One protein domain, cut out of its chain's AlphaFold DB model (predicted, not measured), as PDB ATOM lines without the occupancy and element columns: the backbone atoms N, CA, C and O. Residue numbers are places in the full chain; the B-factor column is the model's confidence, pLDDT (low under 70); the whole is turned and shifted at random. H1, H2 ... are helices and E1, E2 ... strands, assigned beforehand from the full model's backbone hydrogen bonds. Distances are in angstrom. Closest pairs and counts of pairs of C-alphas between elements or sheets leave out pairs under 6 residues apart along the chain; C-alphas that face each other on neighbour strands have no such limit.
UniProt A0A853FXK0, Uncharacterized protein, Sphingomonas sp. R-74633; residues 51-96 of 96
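Overview. This is residues 51 to 96 of the 96 residues of an uncharacterized protein of Sphingomonas sp. R-74633 (UniProt A0A853FXK0). A long two-stranded hairpin, E1 and E2, has two short helices, H1 and H2, at the end away from its loop, and a tail after H2. The 46 printed residues run H1, E1, E2, H2, with an antiparallel sheet, class mixed. The whole is loose, radius of gyration of the C-alphas 12.4 A, spans 33 by 27 by 22 A.

Along the chain. Find C-alpha 52 at (-28.276, 41.570, -23.774); H1 runs from there to residue 59, 10.4 A. E1, residues 63 to 68, covers 16.3 A; E2, residues 76 to 81, 15.7 A. H2, residues 83 to 88, ends at (-27.634, 21.687, -11.042).

Arrangement. In the hairpin, look at N 65 and O 79, 2.8 A, within hydrogen-bond range; the directions stand at 161 degrees. H1 comes nearest E2 at C-alphas 54 and 80, 6.4 A. H1 and H2 are close but not clearly touching, C-alphas 57 and 83 being closest at 7.2 A, at a steep tilt of 57 degrees, the same way. In both helices every O i to N i+4 pair is within hydrogen-bond range.

Size, cuts and confidence. C-alphas 52 and 71 are farthest apart, 34.0 A. The printed part has no cut and no long link between named elements. Residues 69 to 73 and 96 have pLDDT under 70.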
ATOM      1  N   SER A  51     -27.726  42.931 -19.069       93.06
ATOM      2  CA  SER A  51     -27.145  43.056 -20.413       93.06
ATOM      3  C   SER A  51     -27.946  42.239 -21.437       93.06
ATOM      4  O   SER A  51     -28.813  41.457 -21.063       93.06
ATOM      5  N   ALA A  52     -27.653  42.394 -22.734       95.81
ATOM      6  CA  ALA A  52     -28.276  41.570 -23.774       95.81
ATOM      7  C   ALA A  52     -28.000  40.067 -23.571       95.81
ATOM      8  O   ALA A  52     -28.934  39.278 -23.564       95.81
ATOM      9  N   GLU A  53     -26.748  39.695 -23.295       94.12
ATOM     10  CA  GLU A  53     -26.342  38.313 -22.983       94.12
ATOM     11  C   GLU A  53     -27.080  37.751 -21.756       94.12
ATOM     12  O   GLU A  53     -27.531  36.612 -21.735       94.12
ATOM     13  N   GLU A  54     -27.272  38.568 -20.723       94.44
ATOM     14  CA  GLU A  54     -28.018  38.147 -19.538       94.44
ATOM     15  C   GLU A  54     -29.511  38.000 -19.803       94.44
ATOM     16  O   GLU A  54     -30.139  37.095 -19.263       94.44
ATOM     17  N   LEU A  55     -30.085  38.864 -20.641       96.69
ATOM     18  CA  LEU A  55     -31.463  38.705 -21.093       96.69
ATOM     19  C   LEU A  55     -31.631  37.419 -21.901       96.69
ATOM     20  O   LEU A  55     -32.640  36.747 -21.736       96.69
ATOM     21  N   GLU A  56     -30.658  37.048 -22.735       96.19
ATOM     22  CA  GLU A  56     -30.670  35.766 -23.448       96.19
ATOM     23  C   GLU A  56     -30.691  34.586 -22.473       96.19
ATOM     24  O   GLU A  56     -31.523  33.692 -22.625       96.19
ATOM     25  N   LEU A  57     -29.861  34.614 -21.423       96.19
ATOM     26  CA  LEU A  57     -29.874  33.586 -20.377       96.19
ATOM     27  C   LEU A  57     -31.224  33.509 -19.660       96.19
ATOM     28  O   LEU A  57     -31.744  32.415 -19.458       96.19
ATOM     29  N   LEU A  58     -31.809  34.653 -19.299       94.56
ATOM     30  CA  LEU A  58     -33.122  34.698 -18.651       94.56
ATOM     31  C   LEU A  58     -34.227  34.173 -19.581       94.56
ATOM     32  O   LEU A  58     -35.041  33.356 -19.165       94.56
ATOM     33  N   ASN A  59     -34.213  34.562 -20.857       95.88
ATOM     34  CA  ASN A  59     -35.160  34.071 -21.862       95.88
ATOM     35  C   ASN A  59     -35.013  32.564 -22.129       95.88
ATOM     36  O   ASN A  59     -35.983  31.911 -22.505       95.88
ATOM     37  N   ALA A  60     -33.821  32.003 -21.918       94.06
ATOM     38  CA  ALA A  60     -33.556  30.571 -22.018       94.06
ATOM     39  C   ALA A  60     -33.977  29.770 -20.766       94.06
ATOM     40  O   ALA A  60     -33.724  28.568 -20.704       94.06
ATOM     41  N   GLY A  61     -34.601  30.407 -19.768       92.38
ATOM     42  CA  GLY A  61     -34.998  29.766 -18.509       92.38
ATOM     43  C   GLY A  61     -33.932  29.824 -17.407       92.38
ATOM     44  O   GLY A  61     -34.013  29.088 -16.424       92.38
ATOM     45  N   GLY A  62     -32.918  30.679 -17.556       92.62
ATOM     46  CA  GLY A  62     -32.015  31.059 -16.471       92.62
ATOM     47  C   GLY A  62     -32.724  31.893 -15.395       92.62
ATOM     48  O   GLY A  62     -33.879  32.285 -15.542       92.62
ATOM     49  N   ALA A  63     -32.028  32.193 -14.300       92.81
ATOM     50  CA  ALA A  63     -32.615  32.896 -13.155       92.81
ATOM     51  C   ALA A  63     -31.699  33.993 -12.607       92.81
ATOM     52  O   ALA A  63     -30.484  33.946 -12.779       92.81
ATOM     53  N   ILE A  64     -32.272  34.960 -11.885       92.56
ATOM     54  CA  ILE A  64     -31.499  35.895 -11.061       92.56
ATOM     55  C   ILE A  64     -31.367  35.306  -9.654       92.56
ATOM     56  O   ILE A  64     -32.363  35.002  -9.004       92.56
ATOM     57  N   ARG A  65     -30.135  35.178  -9.158       90.12
ATOM     58  CA  ARG A  65     -29.838  34.830  -7.766       90.12
ATOM     59  C   ARG A  65     -29.525  36.085  -6.971       90.12
ATOM     60  O   ARG A  65     -28.583  36.788  -7.327       90.12
ATOM     61  N   LEU A  66     -30.228  36.285  -5.858       86.31
ATOM     62  CA  LEU A  66     -29.865  37.210  -4.785       86.31
ATOM     63  C   LEU A  66     -29.346  36.404  -3.584       86.31
ATOM     64  O   LEU A  66     -30.070  35.597  -3.013       86.31
ATOM     65  N   GLY A  67     -28.087  36.599  -3.213       78.88
ATOM     66  CA  GLY A  67     -27.496  36.095  -1.976       78.88
ATOM     67  C   GLY A  67     -27.417  37.206  -0.936       78.88
ATOM     68  O   GLY A  67     -27.136  38.344  -1.294       78.88
ATOM     69  N   ILE A  68     -27.631  36.877   0.338       75.25
ATOM     70  CA  ILE A  68     -27.424  37.773   1.483       75.25
ATOM     71  C   ILE A  68     -26.367  37.119   2.373       75.25
ATOM     72  O   ILE A  68     -26.511  35.951   2.739       75.25
ATOM     73  N   MET A  69     -25.298  37.835   2.710       68.38
ATOM     74  CA  MET A  69     -24.247  37.319   3.584       68.38
ATOM     75  C   MET A  69     -24.543  37.696   5.041       68.38
ATOM     76  O   MET A  69     -24.038  38.688   5.557       68.38
ATOM     77  N   GLY A  70     -25.353  36.890   5.734       63.38
ATOM     78  CA  GLY A  70     -25.618  37.117   7.156       63.38
ATOM     79  C   GLY A  70     -26.801  36.342   7.734       63.38
ATOM     80  O   GLY A  70     -27.451  35.554   7.055       63.38
ATOM     81  N   ARG A  71     -27.065  36.577   9.029       58.50
ATOM     82  CA  ARG A  71     -28.279  36.133   9.756       58.50
ATOM     83  C   ARG A  71     -29.306  37.259   9.962       58.50
ATOM     84  O   ARG A  71     -30.436  36.996  10.352       58.50
ATOM     85  N   VAL A  72     -28.890  38.499   9.721       59.91
ATOM     86  CA  VAL A  72     -29.692  39.732   9.627       59.91
ATOM     87  C   VAL A  72     -29.339  40.396   8.293       59.91
ATOM     88  O   VAL A  72     -28.383  39.952   7.661       59.91
ATOM     89  N   HIS A  73     -30.082  41.406   7.830       59.38
ATOM     90  CA  HIS A  73     -29.891  41.957   6.479       59.38
ATOM     91  C   HIS A  73     -28.737  42.981   6.399       59.38
ATOM     92  O   HIS A  73     -28.962  44.181   6.564       59.38
ATOM     93  N   PRO A  74     -27.494  42.537   6.137       72.94
ATOM     94  CA  PRO A  74     -26.607  43.298   5.259       72.94
ATOM     95  C   PRO A  74     -25.758  42.410   4.330       72.94
ATOM     96  O   PRO A  74     -25.674  41.199   4.489       72.94
ATOM     97  N   VAL A  75     -25.126  43.074   3.356       71.12
ATOM     98  CA  VAL A  75     -24.332  42.540   2.232       71.12
ATOM     99  C   VAL A  75     -25.097  41.580   1.338       71.12
ATOM    100  O   VAL A  75     -25.476  40.481   1.729       71.12
ATOM    101  N   ILE A  76     -25.272  41.994   0.086       81.94
ATOM    102  CA  ILE A  76     -25.957  41.204  -0.926       81.94
ATOM    103  C   ILE A  76     -25.060  40.937  -2.131       81.94
ATOM    104  O   ILE A  76     -24.196  41.741  -2.478       81.94
ATOM    105  N   GLN A  77     -25.295  39.812  -2.794       82.31
ATOM    106  CA  GLN A  77     -24.669  39.419  -4.048       82.31
ATOM    107  C   GLN A  77     -25.768  39.124  -5.058       82.31
ATOM    108  O   GLN A  77     -26.691  38.385  -4.744       82.31
ATOM    109  N   MET A  78     -25.663  39.650  -6.276       87.19
ATOM    110  CA  MET A  78     -26.633  39.350  -7.327       87.19
ATOM    111  C   MET A  78     -25.951  38.810  -8.582       87.19
ATOM    112  O   MET A  78     -24.897  39.314  -8.975       87.19
ATOM    113  N   ALA A  79     -26.518  37.774  -9.199       85.06
ATOM    114  CA  ALA A  79     -26.010  37.185 -10.442       85.06
ATOM    115  C   ALA A  79     -27.140  36.652 -11.325       85.06
ATOM    116  O   ALA A  79     -28.158  36.208 -10.807       85.06
ATOM    117  N   VAL A  80     -26.919  36.638 -12.640       91.69
ATOM    118  CA  VAL A  80     -27.710  35.829 -13.575       91.69
ATOM    119  C   VAL A  80     -27.069  34.448 -13.666       91.69
ATOM    120  O   VAL A  80     -25.852  34.333 -13.804       91.69
ATOM    121  N   LEU A  81     -27.881  33.407 -13.529       91.75
ATOM    122  CA  LEU A  81     -27.479  32.010 -13.609       91.75
ATOM    123  C   LEU A  81     -27.875  31.438 -14.970       91.75
ATOM    124  O   LEU A  81     -28.952  31.746 -15.484       91.75
ATOM    125  N   THR A  82     -27.023  30.579 -15.529       92.88
ATOM    126  CA  THR A  82     -27.359  29.835 -16.748       92.88
ATOM    127  C   THR A  82     -28.381  28.732 -16.445       92.88
ATOM    128  O   THR A  82     -28.462  28.283 -15.292       92.88
ATOM    129  N   PRO A  83     -29.127  28.240 -17.451       91.69
ATOM    130  CA  PRO A  83     -30.049  27.118 -17.271       91.69
ATOM    131  C   PRO A  83     -29.385  25.877 -16.651       91.69
ATOM    132  O   PRO A  83     -29.967  25.228 -15.782       91.69
ATOM    133  N   GLU A  84     -28.141  25.569 -17.021       92.31
ATOM    134  CA  GLU A  84     -27.391  24.427 -16.486       92.31
ATOM    135  C   GLU A  84     -27.089  24.602 -14.993       92.31
ATOM    136  O   GLU A  84     -27.239  23.660 -14.212       92.31
ATOM    137  N   VAL A  85     -26.699  25.813 -14.578       90.25
ATOM    138  CA  VAL A  85     -26.456  26.131 -13.165       90.25
ATOM    139  C   VAL A  85     -27.762  26.071 -12.376       90.25
ATOM    140  O   VAL A  85     -27.770  25.526 -11.271       90.25
ATOM    141  N   CYS A  86     -28.869  26.566 -12.935       90.44
ATOM    142  CA  CYS A  86     -30.199  26.443 -12.337       90.44
ATOM    143  C   CYS A  86     -30.579  24.971 -12.113       90.44
ATOM    144  O   CYS A  86     -30.909  24.584 -10.990       90.44
ATOM    145  N   ALA A  87     -30.453  24.132 -13.146       86.94
ATOM    146  CA  ALA A  87     -30.751  22.704 -13.066       86.94
ATOM    147  C   ALA A  87     -29.875  21.991 -12.019       86.94
ATOM    148  O   ALA A  87     -30.380  21.241 -11.179       86.94
ATOM    149  N   ALA A  88     -28.568  22.271 -12.005       91.31
ATOM    150  CA  ALA A  88     -27.634  21.687 -11.042       91.31
ATOM    151  C   ALA A  88     -27.904  22.135  -9.593       91.31
ATOM    152  O   ALA A  88     -27.672  21.373  -8.649       91.31
ATOM    153  N   SER A  89     -28.421  23.353  -9.414       89.00
ATOM    154  CA  SER A  89     -28.712  23.940  -8.101       89.00
ATOM    155  C   SER A  89     -29.979  23.379  -7.450       89.00
ATOM    156  O   SER A  89     -30.246  23.710  -6.297       89.00
ATOM    157  N   ARG A  90     -30.738  22.516  -8.151       87.38
ATOM    158  CA  ARG A  90     -32.016  21.944  -7.685       87.38
ATOM    159  C   ARG A  90     -32.977  23.025  -7.186       87.38
ATOM    160  O   ARG A  90     -33.536  22.910  -6.098       87.38
ATOM    161  N   LEU A  91     -33.118  24.094  -7.968       83.62
ATOM    162  CA  LEU A  91     -34.057  25.164  -7.656       83.62
ATOM    163  C   LEU A  91     -35.477  24.588  -7.556       83.62
ATOM    164  O   LEU A  91     -35.886  23.790  -8.398       83.62
ATOM    165  N   THR A  92     -36.209  24.984  -6.520       82.62
ATOM    166  CA  THR A  92     -37.622  24.639  -6.345       82.62
ATOM    167  C   THR A  92     -38.446  25.903  -6.473       82.62
ATOM    168  O   THR A  92     -38.200  26.866  -5.745       82.62
ATOM    169  N   GLU A  93     -39.423  25.890  -7.371       82.19
ATOM    170  CA  GLU A  93     -40.446  26.930  -7.419       82.19
ATOM    171  C   GLU A  93     -41.299  26.829  -6.151       82.19
ATOM    172  O   GLU A  93     -41.773  25.751  -5.782       82.19
ATOM    173  N   LEU A  94     -41.435  27.946  -5.440       73.81
ATOM    174  CA  LEU A  94     -42.411  28.052  -4.366       73.81
ATOM    175  C   LEU A  94     -43.774  28.247  -5.031       73.81
ATOM    176  O   LEU A  94     -43.893  29.084  -5.921       73.81
ATOM    177  N   ALA A  95     -44.769  27.454  -4.637       70.75
ATOM    178  CA  ALA A  95     -46.144  27.710  -5.048       70.75
ATOM    179  C   ALA A  95     -46.611  29.050  -4.457       70.75
ATOM    180  O   ALA A  95     -46.232  29.366  -3.325       70.75
ATOM    181  N   ASP A  96     -47.399  29.795  -5.237       56.12
ATOM    182  CA  ASP A  96     -48.001  31.080  -4.849       56.12
ATOM    183  C   ASP A  96     -48.826  30.997  -3.550       56.12
ATOM    184  O   ASP A  96     -49.532  29.976  -3.341       56.12
TER     185      ASP A  96